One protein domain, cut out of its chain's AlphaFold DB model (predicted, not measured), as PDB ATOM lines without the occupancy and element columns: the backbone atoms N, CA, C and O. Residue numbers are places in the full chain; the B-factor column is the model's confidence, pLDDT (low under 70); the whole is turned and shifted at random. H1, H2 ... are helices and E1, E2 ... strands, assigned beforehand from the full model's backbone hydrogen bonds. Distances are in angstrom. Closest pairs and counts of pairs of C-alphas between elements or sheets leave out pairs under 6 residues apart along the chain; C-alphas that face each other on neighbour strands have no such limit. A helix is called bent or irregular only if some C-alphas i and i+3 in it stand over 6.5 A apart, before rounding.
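What this domain is: This is residues 10 to 70 of the 160 residues of the protein "Homoserine dehydrogenase" of Prevotella sp. CAG:873 (UniProt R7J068). A hairpin of two antiparallel strands, E1 and E2, stands between a short helix, H1, near E1 and a longer helix, H2, which sticks out free from the far end of E2, so that the hairpin and H2 are the two arms of an open V. At the other end of the printed part, residues 10 to 16 stick out as a free tail. The printed part has 61 residues, with two named helices and two named strands in the order H1, E1, E2, H2, and its class is mixed, helices and strands. It is only just loose, close to extended, with a radius of gyration of the C-alphas of 15.3 A and spans of 43 by 32 by 22 A.

Where its parts are: The printed part begins at Thr 10, with its C-alpha at (8.543, 61.830, -17.592), and residues 10 to 22 hold no named element. H1 is residues 23 to 26; it is irregular, but only just, with C-alphas 23 and 26 lying 6.7 A apart. E1 is residues 31 to 36, 16.5 A long, and begins at C-alpha 31 at (-1.663, 39.351, -20.980). E2 is residues 44 to 49, 16.8 A long. H2 is residues 53 to 68, 22.3 A long, and ends at C-alpha 68 at (-3.667, 38.684, 8.345).

How they stand to each other: E1 and E2 form a hairpin, antiparallel, with 163 degrees between their directions. C-alphas 31 and 49 face each other at 4.4 A, and C-alphas 36 and 44 at 5.1 A. N 34 and O 46 are within hydrogen-bond range at 2.8 A, and N 44 and O 36 at 2.9 A. The closest C-alphas of H1 and E1 are those of Ile 24 and Gly 33, 6.1 A apart. The closest of H1 and E2 are those of Tyr 23 and Phe 45, 7.4 A apart. The closest of E2 and H2 are those of Lys 49 and Pro 55, 6.4 A apart, with the centres 17.6 A apart. H2 is apart from H1 and from E1. In H2 every O i to N i+4 pair is within hydrogen-bond range; H1 is too short for such a pair, and its one O i to N i+3 pair is not within range.

The domain as a whole: The two C-alphas farthest apart are those of Ala 19 and Asp 70, at 44.3 A. Residues 10 to 16 stand free, and so do residues 53 to 70, of which 53 to 68 belong to H2. The body without them has 36 residues and spans 34 by 23 by 11 A. The links H1 to E1 and E2 to H2 are tight, the link E1 to E2 is short, and none is long. The printed part has no cut. Its mean pLDDT is 85.7, and one residue, Ala 51, is under 70.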
ATOM      1  N   THR A  10       9.645  61.671 -16.642       94.00
ATOM      2  CA  THR A  10       8.543  61.830 -17.592       94.00
ATOM      3  C   THR A  10       7.640  60.598 -17.596       94.00
ATOM      4  O   THR A  10       8.061  59.477 -17.272       94.00
ATOM      5  N   MET A  11       6.372  60.795 -17.939       93.00
ATOM      6  CA  MET A  11       5.371  59.740 -18.024       93.00
ATOM      7  C   MET A  11       4.298  60.135 -19.029       93.00
ATOM      8  O   MET A  11       3.708  61.201 -18.915       93.00
ATOM      9  N   PHE A  12       4.024  59.245 -19.970       93.06
ATOM     10  CA  PHE A  12       2.969  59.391 -20.960       93.06
ATOM     11  C   PHE A  12       2.487  57.998 -21.382       93.06
ATOM     12  O   PHE A  12       3.134  56.991 -21.076       93.06
ATOM     13  N   VAL A  13       1.340  57.955 -22.056       93.06
ATOM     14  CA  VAL A  13       0.771  56.753 -22.671       93.06
ATOM     15  C   VAL A  13       0.406  57.121 -24.100       93.06
ATOM     16  O   VAL A  13      -0.332  58.081 -24.313       93.06
ATOM     17  N   MET A  14       0.934  56.376 -25.064       92.81
ATOM     18  CA  MET A  14       0.592  56.504 -26.478       92.81
ATOM     19  C   MET A  14       0.920  55.197 -27.211       92.81
ATOM     20  O   MET A  14       1.725  54.418 -26.692       92.81
ATOM     21  N   PRO A  15       0.328  54.945 -28.391       94.81
ATOM     22  CA  PRO A  15       0.754  53.850 -29.255       94.81
ATOM     23  C   PRO A  15       2.243  53.958 -29.593       94.81
ATOM     24  O   PRO A  15       2.768  55.063 -29.737       94.81
ATOM     25  N   GLU A  16       2.915  52.820 -29.735       93.75
ATOM     26  CA  GLU A  16       4.347  52.748 -30.016       93.75
ATOM     27  C   GLU A  16       4.648  51.608 -30.988       93.75
ATOM     28  O   GLU A  16       4.074  50.522 -30.882       93.75
ATOM     29  N   PHE A  17       5.568  51.844 -31.922       93.12
ATOM     30  CA  PHE A  17       6.126  50.778 -32.741       93.12
ATOM     31  C   PHE A  17       7.091  49.935 -31.911       93.12
ATOM     32  O   PHE A  17       8.121  50.418 -31.441       93.12
ATOM     33  N   VAL A  18       6.763  48.653 -31.768       91.50
ATOM     34  CA  VAL A  18       7.567  47.676 -31.034       91.50
ATOM     35  C   VAL A  18       8.245  46.748 -32.036       91.50
ATOM     36  O   VAL A  18       7.575  46.076 -32.819       91.50
ATOM     37  N   ALA A  19       9.576  46.710 -32.012       89.56
ATOM     38  CA  ALA A  19      10.346  45.811 -32.860       89.56
ATOM     39  C   ALA A  19      10.267  44.344 -32.361       89.56
ATOM     40  O   ALA A  19      10.119  44.125 -31.154       89.56
ATOM     41  N   PRO A  20      10.370  43.336 -33.256       89.56
ATOM     42  CA  PRO A  20      10.198  41.919 -32.900       89.56
ATOM     43  C   PRO A  20      11.174  41.361 -31.856       89.56
ATOM     44  O   PRO A  20      10.887  40.358 -31.210       89.56
ATOM     45  N   ASP A  21      12.333  41.992 -31.692       87.44
ATOM     46  CA  ASP A  21      13.382  41.636 -30.733       87.44
ATOM     47  C   ASP A  21      13.085  42.114 -29.296       87.44
ATOM     48  O   ASP A  21      13.786  41.752 -28.349       87.44
ATOM     49  N   ARG A  22      12.040  42.928 -29.095       85.12
ATOM     50  CA  ARG A  22      11.680  43.479 -27.782       85.12
ATOM     51  C   ARG A  22      10.862  42.485 -26.955       85.12
ATOM     52  O   ARG A  22       9.898  41.907 -27.439       85.12
ATOM     53  N   TYR A  23      11.147  42.391 -25.650       82.19
ATOM     54  CA  TYR A  23      10.418  41.514 -24.709       82.19
ATOM     55  C   TYR A  23       8.892  41.685 -24.730       82.19
ATOM     56  O   TYR A  23       8.155  40.724 -24.536       82.19
ATOM     57  N   ILE A  24       8.421  42.914 -24.953       87.44
ATOM     58  CA  ILE A  24       6.992  43.240 -24.968       87.44
ATOM     59  C   ILE A  24       6.301  42.880 -26.291       87.44
ATOM     60  O   ILE A  24       5.082  42.954 -26.356       87.44
ATOM     61  N   TYR A  25       7.048  42.477 -27.328       88.44
ATOM     62  CA  TYR A  25       6.488  42.139 -28.639       88.44
ATOM     63  C   TYR A  25       5.569  40.913 -28.588       88.44
ATOM     64  O   TYR A  25       4.550  40.885 -29.263       88.44
ATOM     65  N   GLY A  26       5.898  39.914 -27.762       87.38
ATOM     66  CA  GLY A  26       5.094  38.694 -27.604       87.38
ATOM     67  C   GLY A  26       3.955  38.800 -26.582       87.38
ATOM     68  O   GLY A  26       3.434  37.775 -26.145       87.38
ATOM     69  N   VAL A  27       3.622  40.008 -26.118       87.31
ATOM     70  CA  VAL A  27       2.549  40.228 -25.140       87.31
ATOM     71  C   VAL A  27       1.240  40.462 -25.886       87.31
ATOM     72  O   VAL A  27       0.945  41.580 -26.291       87.31
ATOM     73  N   ASP A  28       0.453  39.398 -26.027       84.94
ATOM     74  CA  ASP A  28      -0.802  39.418 -26.780       84.94
ATOM     75  C   ASP A  28      -2.044  39.224 -25.897       84.94
ATOM     76  O   ASP A  28      -2.006  38.609 -24.826       84.94
ATOM     77  N   ASN A  29      -3.197  39.655 -26.414       85.19
ATOM     78  CA  ASN A  29      -4.525  39.447 -25.827       85.19
ATOM     79  C   ASN A  29      -4.673  40.036 -24.406       85.19
ATOM     80  O   ASN A  29      -4.507  41.231 -24.194       85.19
ATOM     81  N   GLU A  30      -5.057  39.206 -23.433       81.81
ATOM     82  CA  GLU A  30      -5.338  39.569 -22.034       81.81
ATOM     83  C   GLU A  30      -4.091  39.592 -21.129       81.81
ATOM     84  O   GLU A  30      -4.188  39.815 -19.912       81.81
ATOM     85  N   TYR A  31      -2.922  39.308 -21.702       85.50
ATOM     86  CA  TYR A  31      -1.663  39.351 -20.980       85.50
ATOM     87  C   TYR A  31      -1.125  40.778 -20.912       85.50
ATOM     88  O   TYR A  31      -1.178  41.533 -21.875       85.50
ATOM     89  N   ASN A  32      -0.553  41.119 -19.760       88.06
ATOM     90  CA  ASN A  32       0.193  42.346 -19.550       88.06
ATOM     91  C   ASN A  32       1.675  42.011 -19.369       88.06
ATOM     92  O   ASN A  32       2.037  41.005 -18.750       88.06
ATOM     93  N   GLY A  33       2.525  42.900 -19.870       89.19
ATOM     94  CA  GLY A  33       3.967  42.861 -19.681       89.19
ATOM     95  C   GLY A  33       4.453  44.171 -19.075       89.19
ATOM     96  O   GLY A  33       4.082  45.247 -19.540       89.19
ATOM     97  N   VAL A  34       5.297  44.094 -18.049       90.44
ATOM     98  CA  VAL A  34       5.957  45.254 -17.444       90.44
ATOM     99  C   VAL A  34       7.458  45.018 -17.467       90.44
ATOM    100  O   VAL A  34       7.956  44.066 -16.870       90.44
ATOM    101  N   VAL A  35       8.186  45.900 -18.151       89.31
ATOM    102  CA  VAL A  35       9.651  45.913 -18.139       89.31
ATOM    103  C   VAL A  35      10.119  46.965 -17.143       89.31
ATOM    104  O   VAL A  35       9.797  48.146 -17.277       89.31
ATOM    105  N   ILE A  36      10.896  46.542 -16.152       89.00
ATOM    106  CA  ILE A  36      11.504  47.414 -15.147       89.00
ATOM    107  C   ILE A  36      13.008  47.442 -15.394       89.00
ATOM    108  O   ILE A  36      13.650  46.398 -15.513       89.00
ATOM    109  N   ARG A  37      13.576  48.649 -15.466       83.56
ATOM    110  CA  ARG A  37      15.017  48.859 -15.629       83.56
ATOM    111  C   ARG A  37      15.588  49.652 -14.468       83.56
ATOM    112  O   ARG A  37      15.056  50.702 -14.104       83.56
ATOM    113  N   GLY A  38      16.688  49.145 -13.930       82.00
ATOM    114  CA  GLY A  38      17.453  49.762 -12.865       82.00
ATOM    115  C   GLY A  38      18.790  50.271 -13.339       82.00
ATOM    116  O   GLY A  38      19.316  49.822 -14.346       82.00
ATOM    117  N   GLU A  39      19.361  51.191 -12.571       76.31
ATOM    118  CA  GLU A  39      20.758  51.592 -12.750       76.31
ATOM    119  C   GLU A  39      21.726  50.521 -12.223       76.31
ATOM    120  O   GLU A  39      22.779  50.307 -12.806       76.31
ATOM    121  N   CYS A  40      21.337  49.809 -11.157       75.38
ATOM    122  CA  CYS A  40      22.168  48.798 -10.490       75.38
ATOM    123  C   CYS A  40      21.575  47.377 -10.555       75.38
ATOM    124  O   CYS A  40      21.930  46.534  -9.734       75.38
ATOM    125  N   TYR A  41      20.618  47.122 -11.451       71.62
ATOM    126  CA  TYR A  41      20.039  45.794 -11.657       71.62
ATOM    127  C   TYR A  41      19.665  45.588 -13.125       71.62
ATOM    128  O   TYR A  41      19.240  46.532 -13.796       71.62
ATOM    129  N   ASP A  42      19.799  44.346 -13.590       73.31
ATOM    130  CA  ASP A  42      19.431  43.948 -14.947       73.31
ATOM    131  C   ASP A  42      17.941  44.151 -15.225       73.31
ATOM    132  O   ASP A  42      17.108  44.254 -14.320       73.31
ATOM    133  N   ARG A  43      17.586  44.189 -16.511       81.81
ATOM    134  CA  ARG A  43      16.191  44.269 -16.954       81.81
ATOM    135  C   ARG A  43      15.364  43.155 -16.308       81.81
ATOM    136  O   ARG A  43      15.685  41.979 -16.445       81.81
ATOM    137  N   GLN A  44      14.255  43.524 -15.678       87.62
ATOM    138  CA  GLN A  44      13.262  42.574 -15.185       87.62
ATOM    139  C   GLN A  44      12.014  42.660 -16.052       87.62
ATOM    140  O   GLN A  44      11.475  43.749 -16.256       87.62
ATOM    141  N   PHE A  45      11.550  41.516 -16.546       89.25
ATOM    142  CA  PHE A  45      10.294  41.410 -17.275       89.25
ATOM    143  C   PHE A  45       9.277  40.648 -16.430       89.25
ATOM    144  O   PHE A  45       9.475  39.482 -16.097       89.25
ATOM    145  N   MET A  46       8.196  41.330 -16.064       88.94
ATOM    146  CA  MET A  46       7.057  40.749 -15.365       88.94
ATOM    147  C   MET A  46       5.942  40.517 -16.379       88.94
ATOM    148  O   MET A  46       5.501  41.462 -17.033       88.94
ATOM    149  N   PHE A  47       5.489  39.273 -16.503       89.31
ATOM    150  CA  PHE A  47       4.473  38.859 -17.466       89.31
ATOM    151  C   PHE A  47       3.369  38.065 -16.771       89.31
ATOM    152  O   PHE A  47       3.649  37.196 -15.944       89.31
ATOM    153  N   GLY A  48       2.113  38.340 -17.111       85.38
ATOM    154  CA  GLY A  48       0.979  37.608 -16.557       85.38
ATOM    155  C   GLY A  48      -0.363  38.129 -17.051       85.38
ATOM    156  O   GLY A  48      -0.433  39.128 -17.761       85.38
ATOM    157  N   LYS A  49      -1.449  37.449 -16.672       82.62
ATOM    158  CA  LYS A  49      -2.806  37.902 -17.003       82.62
ATOM    159  C   LYS A  49      -3.112  39.193 -16.256       82.62
ATOM    160  O   LYS A  49      -3.106  39.218 -15.027       82.62
ATOM    161  N   GLY A  50      -3.365  40.253 -17.012       70.69
ATOM    162  CA  GLY A  50      -3.558  41.598 -16.486       70.69
ATOM    163  C   GLY A  50      -4.982  41.920 -16.054       70.69
ATOM    164  O   GLY A  50      -5.201  42.844 -15.274       70.69
ATOM    165  N   ALA A  51      -5.946  41.166 -16.576       67.31
ATOM    166  CA  ALA A  51      -7.367  41.351 -16.336       67.31
ATOM    167  C   ALA A  51      -8.087  39.995 -16.284       67.31
ATOM    168  O   ALA A  51      -7.638  39.004 -16.860       67.31
ATOM    169  N   GLY A  52      -9.210  39.955 -15.569       71.12
ATOM    170  CA  GLY A  52     -10.036  38.763 -15.375       71.12
ATOM    171  C   GLY A  52     -10.399  38.553 -13.905       71.12
ATOM    172  O   GLY A  52      -9.661  38.958 -13.009       71.12
ATOM    173  N   GLY A  53     -11.534  37.896 -13.647       75.69
ATOM    174  CA  GLY A  53     -12.029  37.681 -12.281       75.69
ATOM    175  C   GLY A  53     -11.012  36.973 -11.378       75.69
ATOM    176  O   GLY A  53     -10.733  37.449 -10.283       75.69
ATOM    177  N   SER A  54     -10.398  35.885 -11.857       78.12
ATOM    178  CA  SER A  54      -9.452  35.091 -11.059       78.12
ATOM    179  C   SER A  54      -8.088  35.772 -10.830       78.12
ATOM    180  O   SER A  54      -7.644  35.778  -9.681       78.12
ATOM    181  N   PRO A  55      -7.415  36.378 -11.838       77.62
ATOM    182  CA  PRO A  55      -6.165  37.118 -11.613       77.62
ATOM    183  C   PRO A  55      -6.315  38.288 -10.629       77.62
ATOM    184  O   PRO A  55      -5.495  38.458  -9.721       77.62
ATOM    185  N   THR A  56      -7.403  39.053 -10.749       82.00
ATOM    186  CA  THR A  56      -7.681  40.171  -9.839       82.00
ATOM    187  C   THR A  56      -8.038  39.674  -8.436       82.00
ATOM    188  O   THR A  56      -7.504  40.191  -7.455       82.00
ATOM    189  N   ALA A  57      -8.872  38.631  -8.315       82.50
ATOM    190  CA  ALA A  57      -9.225  38.044  -7.019       82.50
ATOM    191  C   ALA A  57      -8.007  37.463  -6.284       82.50
ATOM    192  O   ALA A  57      -7.906  37.618  -5.070       82.50
ATOM    193  N   SER A  58      -7.066  36.848  -7.007       84.69
ATOM    194  CA  SER A  58      -5.810  36.347  -6.435       84.69
ATOM    195  C   SER A  58      -4.969  37.475  -5.826       84.69
ATOM    196  O   SER A  58      -4.489  37.351  -4.703       84.69
ATOM    197  N   SER A  59      -4.861  38.609  -6.528       84.50
ATOM    198  CA  SER A  59      -4.124  39.785  -6.040       84.50
ATOM    199  C   SER A  59      -4.747  40.342  -4.753       84.50
ATOM    200  O   SER A  59      -4.041  40.577  -3.775       84.50
ATOM    201  N   ILE A  60      -6.081  40.448  -4.713       86.88
ATOM    202  CA  ILE A  60      -6.826  40.878  -3.517       86.88
ATOM    203  C   ILE A  60      -6.623  39.893  -2.360       86.88
ATOM    204  O   ILE A  60      -6.333  40.307  -1.239       86.88
ATOM    205  N   LEU A  61      -6.776  38.589  -2.612       89.31
ATOM    206  CA  LEU A  61      -6.607  37.565  -1.584       89.31
ATOM    207  C   LEU A  61      -5.185  37.585  -1.011       89.31
ATOM    208  O   LEU A  61      -5.027  37.464   0.200       89.31
ATOM    209  N   SER A  62      -4.167  37.777  -1.852       86.69
ATOM    210  CA  SER A  62      -2.776  37.892  -1.404       86.69
ATOM    211  C   SER A  62      -2.584  39.073  -0.454       86.69
ATOM    212  O   SER A  62      -1.945  38.912   0.585       86.69
ATOM    213  N   ASP A  63      -3.164  40.234  -0.766       88.75
ATOM    214  CA  ASP A  63      -3.095  41.413   0.103       88.75
ATOM    215  C   ASP A  63      -3.807  41.176   1.442       88.75
ATOM    216  O   ASP A  63      -3.278  41.518   2.504       88.75
ATOM    217  N   VAL A  64      -4.984  40.541   1.414       89.81
ATOM    218  CA  VAL A  64      -5.733  40.177   2.627       89.81
ATOM    219  C   VAL A  64      -4.930  39.202   3.488       89.81
ATOM    220  O   VAL A  64      -4.783  39.425   4.689       89.81
ATOM    221  N   MET A  65      -4.361  38.155   2.889       90.69
ATOM    222  CA  MET A  65      -3.545  37.169   3.600       90.69
ATOM    223  C   MET A  65      -2.284  37.793   4.193       90.69
ATOM    224  O   MET A  65      -1.986  37.562   5.364       90.69
ATOM    225  N   ALA A  66      -1.574  38.634   3.435       90.56
ATOM    226  CA  ALA A  66      -0.423  39.371   3.948       90.56
ATOM    227  C   ALA A  66      -0.820  40.207   5.173       90.56
ATOM    228  O   ALA A  66      -0.137  40.181   6.198       90.56
ATOM    229  N   ARG A  67      -1.975  40.882   5.113       88.69
ATOM    230  CA  ARG A  67      -2.478  41.691   6.225       88.69
ATOM    231  C   ARG A  67      -2.868  40.865   7.454       88.69
ATOM    232  O   ARG A  67      -2.668  41.364   8.564       88.69
ATOM    233  N   CYS A  68      -3.393  39.650   7.271       90.56
ATOM    234  CA  CYS A  68      -3.667  38.684   8.345       90.56
ATOM    235  C   CYS A  68      -2.389  38.184   9.032       90.56
ATOM    236  O   CYS A  68      -2.429  37.831  10.205       90.56
ATOM    237  N   HIS A  69      -1.258  38.189   8.324       88.25
ATOM    238  CA  HIS A  69       0.070  37.892   8.865       88.25
ATOM    239  C   HIS A  69       0.832  39.162   9.287       88.25
ATOM    240  O   HIS A  69       2.059  39.201   9.233       88.25
ATOM    241  N   ASP A  70       0.098  40.211   9.677       86.50
ATOM    242  CA  ASP A  70       0.617  41.498  10.159       86.50
ATOM    243  C   ASP A  70       1.593  42.219   9.211       86.50
ATOM    244  O   ASP A  70       2.294  43.152   9.616       86.50
TER     245      ASP A  70